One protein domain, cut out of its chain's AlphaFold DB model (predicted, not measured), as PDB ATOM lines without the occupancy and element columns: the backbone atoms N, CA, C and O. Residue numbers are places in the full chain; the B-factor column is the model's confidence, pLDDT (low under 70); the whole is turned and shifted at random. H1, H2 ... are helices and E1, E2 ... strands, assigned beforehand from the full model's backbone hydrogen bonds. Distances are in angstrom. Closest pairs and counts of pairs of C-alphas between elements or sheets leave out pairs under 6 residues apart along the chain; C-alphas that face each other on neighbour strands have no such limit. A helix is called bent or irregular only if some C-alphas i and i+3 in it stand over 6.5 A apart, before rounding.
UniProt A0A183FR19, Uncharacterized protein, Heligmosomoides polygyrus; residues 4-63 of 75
ATOM      1  N   SER A   4      13.685  42.581  35.318       37.56
ATOM      2  CA  SER A   4      14.193  41.252  35.007       37.56
ATOM      3  C   SER A   4      13.255  40.639  33.970       37.56
ATOM      4  O   SER A   4      12.110  40.348  34.309       37.56
ATOM      5  N   GLN A   5      13.717  40.448  32.734       41.50
ATOM      6  CA  GLN A   5      13.017  39.628  31.741       41.50
ATOM      7  C   GLN A   5      13.701  38.253  31.686       41.50
ATOM      8  O   GLN A   5      14.895  38.142  31.972       41.50
ATOM      9  N   ASP A   6      12.928  37.207  31.405       51.47
ATOM     10  CA  ASP A   6      13.300  35.793  31.516       51.47
ATOM     11  C   ASP A   6      14.661  35.471  30.853       51.47
ATOM     12  O   ASP A   6      14.734  35.290  29.645       51.47
ATOM     13  N   GLN A   7      15.725  35.406  31.675       48.47
ATOM     14  CA  GLN A   7      17.151  35.104  31.393       48.47
ATOM     15  C   GLN A   7      18.183  36.266  31.343       48.47
ATOM     16  O   GLN A   7      19.387  35.981  31.392       48.47
ATOM     17  N   SER A   8      17.811  37.555  31.370       44.56
ATOM     18  CA  SER A   8      18.790  38.674  31.367       44.56
ATOM     19  C   SER A   8      18.341  39.917  32.150       44.56
ATOM     20  O   SER A   8      17.151  40.191  32.286       44.56
ATOM     21  N   GLN A   9      19.299  40.672  32.700       51.59
ATOM     22  CA  GLN A   9      19.038  41.969  33.340       51.59
ATOM     23  C   GLN A   9      19.197  43.087  32.303       51.59
ATOM     24  O   GLN A   9      20.243  43.166  31.658       51.59
ATOM     25  N   ASP A  10      18.174  43.931  32.159       54.03
ATOM     26  CA  ASP A  10      18.179  45.086  31.255       54.03
ATOM     27  C   ASP A  10      18.352  46.399  32.037       54.03
ATOM     28  O   ASP A  10      17.576  46.715  32.950       54.03
ATOM     29  N   LEU A  11      19.385  47.163  31.679       59.84
ATOM     30  CA  LEU A  11      19.651  48.503  32.193       59.84
ATOM     31  C   LEU A  11      19.020  49.518  31.221       59.84
ATOM     32  O   LEU A  11      19.708  50.151  30.424       59.84
ATOM     33  N   CYS A  12      17.691  49.626  31.242       56.03
ATOM     34  CA  CYS A  12      16.944  50.475  30.312       56.03
ATOM     35  C   CYS A  12      17.075  51.974  30.654       56.03
ATOM     36  O   CYS A  12      16.894  52.383  31.809       56.03
ATOM     37  N   GLY A  13      17.350  52.793  29.633       50.72
ATOM     38  CA  GLY A  13      17.235  54.252  29.675       50.72
ATOM     39  C   GLY A  13      15.785  54.738  29.839       50.72
ATOM     40  O   GLY A  13      14.830  53.979  29.727       50.72
ATOM     41  N   SER A  14      15.612  56.018  30.165       51.59
ATOM     42  CA  SER A  14      14.336  56.632  30.570       51.59
ATOM     43  C   SER A  14      13.173  56.327  29.605       51.59
ATOM     44  O   SER A  14      13.358  56.435  28.397       51.59
ATOM     45  N   PRO A  15      11.931  56.099  30.084       52.59
ATOM     46  CA  PRO A  15      10.781  55.769  29.226       52.59
ATOM     47  C   PRO A  15      10.313  56.913  28.306       52.59
ATOM     48  O   PRO A  15       9.325  56.764  27.595       52.59
ATOM     49  N   ARG A  16      10.973  58.077  28.352       52.38
ATOM     50  CA  ARG A  16      10.533  59.323  27.710       52.38
ATOM     51  C   ARG A  16      11.349  59.716  26.478       52.38
ATOM     52  O   ARG A  16      10.982  60.691  25.829       52.38
ATOM     53  N   THR A  17      12.411  58.984  26.147       48.97
ATOM     54  CA  THR A  17      13.239  59.255  24.967       48.97
ATOM     55  C   THR A  17      13.385  57.988  24.130       48.97
ATOM     56  O   THR A  17      13.828  56.944  24.592       48.97
ATOM     57  N   THR A  18      12.974  58.071  22.867       53.59
ATOM     58  CA  THR A  18      12.932  56.972  21.884       53.59
ATOM     59  C   THR A  18      14.325  56.500  21.433       53.59
ATOM     60  O   THR A  18      14.443  55.705  20.506       53.59
ATOM     61  N   SER A  19      15.389  57.014  22.055       61.72
ATOM     62  CA  SER A  19      16.784  56.896  21.616       61.72
ATOM     63  C   SER A  19      17.725  56.752  22.818       61.72
ATOM     64  O   SER A  19      18.684  57.507  22.962       61.72
ATOM     65  N   GLY A  20      17.401  55.823  23.717       68.50
ATOM     66  CA  GLY A  20      18.216  55.501  24.886       68.50
ATOM     67  C   GLY A  20      19.236  54.396  24.604       68.50
ATOM     68  O   GLY A  20      18.946  53.454  23.869       68.50
ATOM     69  N   VAL A  21      20.411  54.476  25.226       77.75
ATOM     70  CA  VAL A  21      21.336  53.333  25.314       77.75
ATOM     71  C   VAL A  21      20.980  52.417  26.484       77.75
ATOM     72  O   VAL A  21      20.465  52.863  27.512       77.75
ATOM     73  N   GLY A  22      21.289  51.133  26.326       82.94
ATOM     74  CA  GLY A  22      21.169  50.124  27.370       82.94
ATOM     75  C   GLY A  22      22.321  49.133  27.302       82.94
ATOM     76  O   GLY A  22      22.996  49.001  26.275       82.94
ATOM     77  N   ILE A  23      22.563  48.452  28.417       84.19
ATOM     78  CA  ILE A  23      23.521  47.353  28.512       84.19
ATOM     79  C   ILE A  23      22.775  46.159  29.101       84.19
ATOM     80  O   ILE A  23      22.202  46.255  30.186       84.19
ATOM     81  N   ILE A  24      22.770  45.041  28.376       86.44
ATOM     82  CA  ILE A  24      22.131  43.799  28.814       86.44
ATOM     83  C   ILE A  24      23.205  42.898  29.408       86.44
ATOM     84  O   ILE A  24      24.194  42.574  28.749       86.44
ATOM     85  N   VAL A  25      23.000  42.469  30.651       84.56
ATOM     86  CA  VAL A  25      23.936  41.591  31.360       84.56
ATOM     87  C   VAL A  25      23.258  40.257  31.649       84.56
ATOM     88  O   VAL A  25      22.119  40.199  32.125       84.56
ATOM     89  N   SER A  26      23.959  39.154  31.370       85.06
ATOM     90  CA  SER A  26      23.479  37.829  31.767       85.06
ATOM     91  C   SER A  26      23.319  37.777  33.282       85.06
ATOM     92  O   SER A  26      24.186  38.234  34.028       85.06
ATOM     93  N   LYS A  27      22.239  37.149  33.752       83.25
ATOM     94  CA  LYS A  27      21.951  37.011  35.185       83.25
ATOM     95  C   LYS A  27      23.110  36.386  35.978       83.25
ATOM     96  O   LYS A  27      23.259  36.690  37.155       83.25
ATOM     97  N   ARG A  28      23.953  35.568  35.335       87.31
ATOM     98  CA  ARG A  28      25.152  34.958  35.944       87.31
ATOM     99  C   ARG A  28      26.185  35.979  36.426       87.31
ATOM    100  O   ARG A  28      26.941  35.673  37.334       87.31
ATOM    101  N   PHE A  29      26.207  37.167  35.826       83.75
ATOM    102  CA  PHE A  29      27.131  38.247  36.171       83.75
ATOM    103  C   PHE A  29      26.448  39.362  36.963       83.75
ATOM    104  O   PHE A  29      27.023  40.434  37.115       83.75
ATOM    105  N   ARG A  30      25.226  39.136  37.467       84.00
ATOM    106  CA  ARG A  30      24.474  40.151  38.216       84.00
ATOM    107  C   ARG A  30      25.259  40.654  39.424       84.00
ATOM    108  O   ARG A  30      25.376  41.859  39.602       84.00
ATOM    109  N   ASP A  31      25.830  39.729  40.184       88.38
ATOM    110  CA  ASP A  31      26.583  40.035  41.405       88.38
ATOM    111  C   ASP A  31      28.021  40.489  41.102       88.38
ATOM    112  O   ASP A  31      28.733  40.965  41.980       88.38
ATOM    113  N   SER A  32      28.445  40.365  39.843       89.94
ATOM    114  CA  SER A  32      29.728  40.865  39.357       89.94
ATOM    115  C   SER A  32      29.669  42.341  38.961       89.94
ATOM    116  O   SER A  32      30.719  42.942  38.753       89.94
ATOM    117  N   ILE A  33      28.484  42.948  38.827       90.38
ATOM    118  CA  ILE A  33      28.362  44.373  38.495       90.38
ATOM    119  C   ILE A  33      28.720  45.200  39.732       90.38
ATOM    120  O   ILE A  33      28.018  45.174  40.738       90.38
ATOM    121  N   VAL A  34      29.803  45.965  39.633       92.25
ATOM    122  CA  VAL A  34      30.307  46.841  40.700       92.25
ATOM    123  C   VAL A  34      29.666  48.222  40.624       92.25
ATOM    124  O   VAL A  34      29.375  48.832  41.647       92.25
ATOM    125  N   SER A  35      29.458  48.731  39.410       88.56
ATOM    126  CA  SER A  35      28.887  50.057  39.197       88.56
ATOM    127  C   SER A  35      28.133  50.128  37.877       88.56
ATOM    128  O   SER A  35      28.504  49.473  36.901       88.56
ATOM    129  N   VAL A  36      27.090  50.952  37.856       88.25
ATOM    130  CA  VAL A  36      26.344  51.343  36.660       88.25
ATOM    131  C   VAL A  36      26.259  52.862  36.668       88.25
ATOM    132  O   VAL A  36      25.644  53.449  37.555       88.25
ATOM    133  N   GLU A  37      26.870  53.494  35.677       88.94
ATOM    134  CA  GLU A  37      26.897  54.943  35.516       88.94
ATOM    135  C   GLU A  37      26.182  55.304  34.216       88.94
ATOM    136  O   GLU A  37      26.504  54.794  33.144       88.94
ATOM    137  N   ARG A  38      25.201  56.199  34.298       85.75
ATOM    138  CA  ARG A  38      24.557  56.775  33.118       85.75
ATOM    139  C   ARG A  38      24.955  58.237  33.039       85.75
ATOM    140  O   ARG A  38      24.552  59.016  33.895       85.75
ATOM    141  N   PHE A  39      25.740  58.583  32.026       82.94
ATOM    142  CA  PHE A  39      26.219  59.950  31.840       82.94
ATOM    143  C   PHE A  39      25.139  60.823  31.202       82.94
ATOM    144  O   PHE A  39      24.887  61.931  31.661       82.94
ATOM    145  N   ASN A  40      24.454  60.300  30.184       77.00
ATOM    146  CA  ASN A  40      23.326  60.964  29.536       77.00
ATOM    147  C   ASN A  40      22.391  59.919  28.892       77.00
ATOM    148  O   ASN A  40      22.502  58.712  29.131       77.00
ATOM    149  N   ASP A  41      21.430  60.361  28.082       78.88
ATOM    150  CA  ASP A  41      20.522  59.447  27.381       78.88
ATOM    151  C   ASP A  41      21.229  58.566  26.337       78.88
ATOM    152  O   ASP A  41      20.699  57.519  25.967       78.88
ATOM    153  N   ARG A  42      22.442  58.945  25.922       79.12
ATOM    154  CA  ARG A  42      23.207  58.341  24.828       79.12
ATOM    155  C   ARG A  42      24.462  57.602  25.269       79.12
ATOM    156  O   ARG A  42      25.040  56.934  24.426       79.12
ATOM    157  N   VAL A  43      24.887  57.715  26.528       85.75
ATOM    158  CA  VAL A  43      26.101  57.087  27.059       85.75
ATOM    159  C   VAL A  43      25.820  56.456  28.421       85.75
ATOM    160  O   VAL A  43      25.415  57.119  29.382       85.75
ATOM    161  N   MET A  44      26.087  55.157  28.509       90.25
ATOM    162  CA  MET A  44      25.999  54.348  29.719       90.25
ATOM    163  C   MET A  44      27.280  53.533  29.885       90.25
ATOM    164  O   MET A  44      27.864  53.058  28.914       90.25
ATOM    165  N   LYS A  45      27.711  53.353  31.127       91.69
ATOM    166  CA  LYS A  45      28.886  52.584  31.516       91.69
ATOM    167  C   LYS A  45      28.503  51.584  32.594       91.69
ATOM    168  O   LYS A  45      27.763  51.917  33.517       91.69
ATOM    169  N   ILE A  46      29.066  50.385  32.521       93.31
ATOM    170  CA  ILE A  46      29.088  49.459  33.653       93.31
ATOM    171  C   ILE A  46      30.513  49.055  33.994       93.31
ATOM    172  O   ILE A  46      31.389  48.988  33.129       93.31
ATOM    173  N   VAL A  47      30.729  48.766  35.272       92.94
ATOM    174  CA  VAL A  47      31.956  48.161  35.777       92.94
ATOM    175  C   VAL A  47      31.620  46.767  36.269       92.94
ATOM    176  O   VAL A  47      30.717  46.606  37.089       92.94
ATOM    177  N   VAL A  48      32.339  45.766  35.775       92.38
ATOM    178  CA  VAL A  48      32.150  44.360  36.141       92.38
ATOM    179  C   VAL A  48      33.436  43.829  36.761       92.38
ATOM    180  O   VAL A  48      34.494  43.918  36.148       92.38
ATOM    181  N   ALA A  49      33.358  43.263  37.961       93.12
ATOM    182  CA  ALA A  49      34.452  42.540  38.592       93.12
ATOM    183  C   ALA A  49      34.439  41.075  38.146       93.12
ATOM    184  O   ALA A  49      33.473  40.350  38.385       93.12
ATOM    185  N   ALA A  50      35.524  40.613  37.535       87.38
ATOM    186  CA  ALA A  50      35.712  39.208  37.205       87.38
ATOM    187  C   ALA A  50      37.153  38.785  37.491       87.38
ATOM    188  O   ALA A  50      38.088  39.428  37.028       87.38
ATOM    189  N   LYS A  51      37.312  37.678  38.237       82.25
ATOM    190  CA  LYS A  51      38.603  37.025  38.531       82.25
ATOM    191  C   LYS A  51      39.721  38.029  38.876       82.25
ATOM    192  O   LYS A  51      40.756  38.035  38.227       82.25
ATOM    193  N   GLU A  52      39.462  38.881  39.871       84.94
ATOM    194  CA  GLU A  52      40.390  39.907  40.394       84.94
ATOM    195  C   GLU A  52      40.636  41.130  39.492       84.94
ATOM    196  O   GLU A  52      41.388  42.027  39.867       84.94
ATOM    197  N   GLN A  53      39.955  41.231  38.348       89.62
ATOM    198  CA  GLN A  53      40.048  42.382  37.453       89.62
ATOM    199  C   GLN A  53      38.713  43.120  37.320       89.62
ATOM    200  O   GLN A  53      37.636  42.525  37.361       89.62
ATOM    201  N   LEU A  54      38.796  44.440  37.145       92.50
ATOM    202  CA  LEU A  54      37.660  45.298  36.821       92.50
ATOM    203  C   LEU A  54      37.614  45.544  35.312       92.50
ATOM    204  O   LEU A  54      38.589  45.991  34.711       92.50
ATOM    205  N   PHE A  55      36.461  45.274  34.712       91.31
ATOM    206  CA  PHE A  55      36.177  45.507  33.303       91.31
ATOM    207  C   PHE A  55      35.229  46.689  33.159       91.31
ATOM    208  O   PHE A  55      34.167  46.720  33.783       91.31
ATOM    209  N   HIS A  56      35.602  47.644  32.313       92.56
ATOM    210  CA  HIS A  56      34.786  48.811  31.997       92.56
ATOM    211  C   HIS A  56      34.131  48.618  30.631       92.56
ATOM    212  O   HIS A  56      34.823  48.506  29.622       92.56
ATOM    213  N   PHE A  57      32.802  48.605  30.601       89.75
ATOM    214  CA  PHE A  57      32.028  48.526  29.367       89.75
ATOM    215  C   PHE A  57      31.273  49.828  29.160       89.75
ATOM    216  O   PHE A  57      30.587  50.286  30.072       89.75
ATOM    217  N   PHE A  58      31.373  50.391  27.959       89.12
ATOM    218  CA  PHE A  58      30.673  51.605  27.557       89.12
ATOM    219  C   PHE A  58      29.714  51.279  26.411       89.12
ATOM    220  O   PHE A  58      30.096  50.625  25.442       89.12
ATOM    221  N   SER A  59      28.473  51.738  26.529       85.12
ATOM    222  CA  SER A  59      27.464  51.725  25.473       85.12
ATOM    223  C   SER A  59      27.149  53.170  25.138       85.12
ATOM    224  O   SER A  59      26.692  53.921  26.003       85.12
ATOM    225  N   ALA A  60      27.463  53.568  23.909       86.12
ATOM    226  CA  ALA A  60      27.323  54.936  23.445       86.12
ATOM    227  C   ALA A  60      26.690  54.965  22.047       86.12
ATOM    228  O   ALA A  60      27.028  54.138  21.200       86.12
ATOM    229  N   TYR A  61      25.791  55.918  21.797       80.06
ATOM    230  CA  TYR A  61      25.186  56.136  20.481       80.06
ATOM    231  C   TYR A  61      25.570  57.503  19.916       80.06
ATOM    232  O   TYR A  61      25.137  58.529  20.440       80.06
ATOM    233  N   ALA A  62      26.360  57.507  18.838       74.56
ATOM    234  CA  ALA A  62      26.865  58.729  18.219       74.56
ATOM    235  C   ALA A  62      25.724  59.649  17.724       74.56
ATOM    236  O   ALA A  62      24.721  59.153  17.201       74.56
ATOM    237  N   PRO A  63      25.864  60.983  17.830       67.75
ATOM    238  CA  PRO A  63      24.895  61.925  17.281       67.75
ATOM    239  C   PRO A  63      24.792  61.728  15.762       67.75
ATOM    240  O   PRO A  63      25.786  61.831  15.045       67.75
TER     241      PRO A  63
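This is residues 4 to 63 of the 75 residues of an uncharacterized protein of Heligmosomoides polygyrus (UniProt A0A183FR19). A long, narrow antiparallel sheet of three strands, E3, E4 and E5, has a smaller hairpin, E1 and E2, over one of its faces, and the short helix H1 makes the turn between the two at one end. The long loop of the small hairpin, residues 11 to 23, reaches back towards the other end of the sheet, and the sheet's other face is bare. The printed part has 60 residues with one named helix and five named strands, in the order E1 E2 H1 E3 E4 E5, and its class is mostly strand. The larger sheet, in the order E3 - E4 - E5, is a meander, each strand the antiparallel neighbour of the one before; the smaller, E1 - E2, is antiparallel too. The whole is flat, spanning 35 by 25 by 14 A, and only just compact, close to loose, with a radius of gyration of the C-alphas of 12.1 A.

E4, residues 43 to 50, is the inner strand of the larger sheet. E5, residues 53 to 60, is an edge strand and forms a hairpin with E4, at 161 degrees between their directions; N 46 and O 57 are 2.9 A apart, within hydrogen-bond range. E3, residues 33 to 38, is the other edge strand and forms a hairpin with E4, at 172 degrees; N 37 and O 45 are 2.8 A apart. H1, residues 27 to 32, is on this sheet and only just at the sheet's level, with a height of 3.6 A; the closest C-alphas of H1 and E4 are those of Ser 32 and Ala 49, 5.1 A apart. H1 is irregular, with C-alphas 28 and 31 7.6 A apart; 0 of its 2 O i to N i+4 pairs are within hydrogen-bond range, but 2 of its 3 O i to N i+3 pairs are. E1, residues 8 to 10, and E2, residues 24 to 26, form an antiparallel hairpin at 154 degrees, with N 9 and O 25 2.9 A apart. The closest C-alphas of E1 and H1 are those of Ser 8 and Lys 27, 5.2 A apart. E1 and E2 are apart from E3, E4 and E5.

E4 and E5 are each 22.7 A from first to last C-alpha, E3 14.0 A, H1 9.6 A, E2 6.8 A and E1 6.4 A. E1 begins at C-alpha 8 (18.790, 38.674, 31.367), E4 begins at C-alpha 43 (26.101, 57.087, 27.059) and E5 ends at C-alpha 60 (27.323, 54.936, 23.445). Residues 4 to 5 pair with residues 8 to 9 of E1, antiparallel.

The two C-alphas farthest apart are those of Arg 16 and Glu 52, at 37.8 A. The printed part has no cut. The link from E1 to E2 is long, with 13 residues; the other links are tight. The mean pLDDT of the printed part is 76.5, and residues 4 to 20 and residue 63 are under 70.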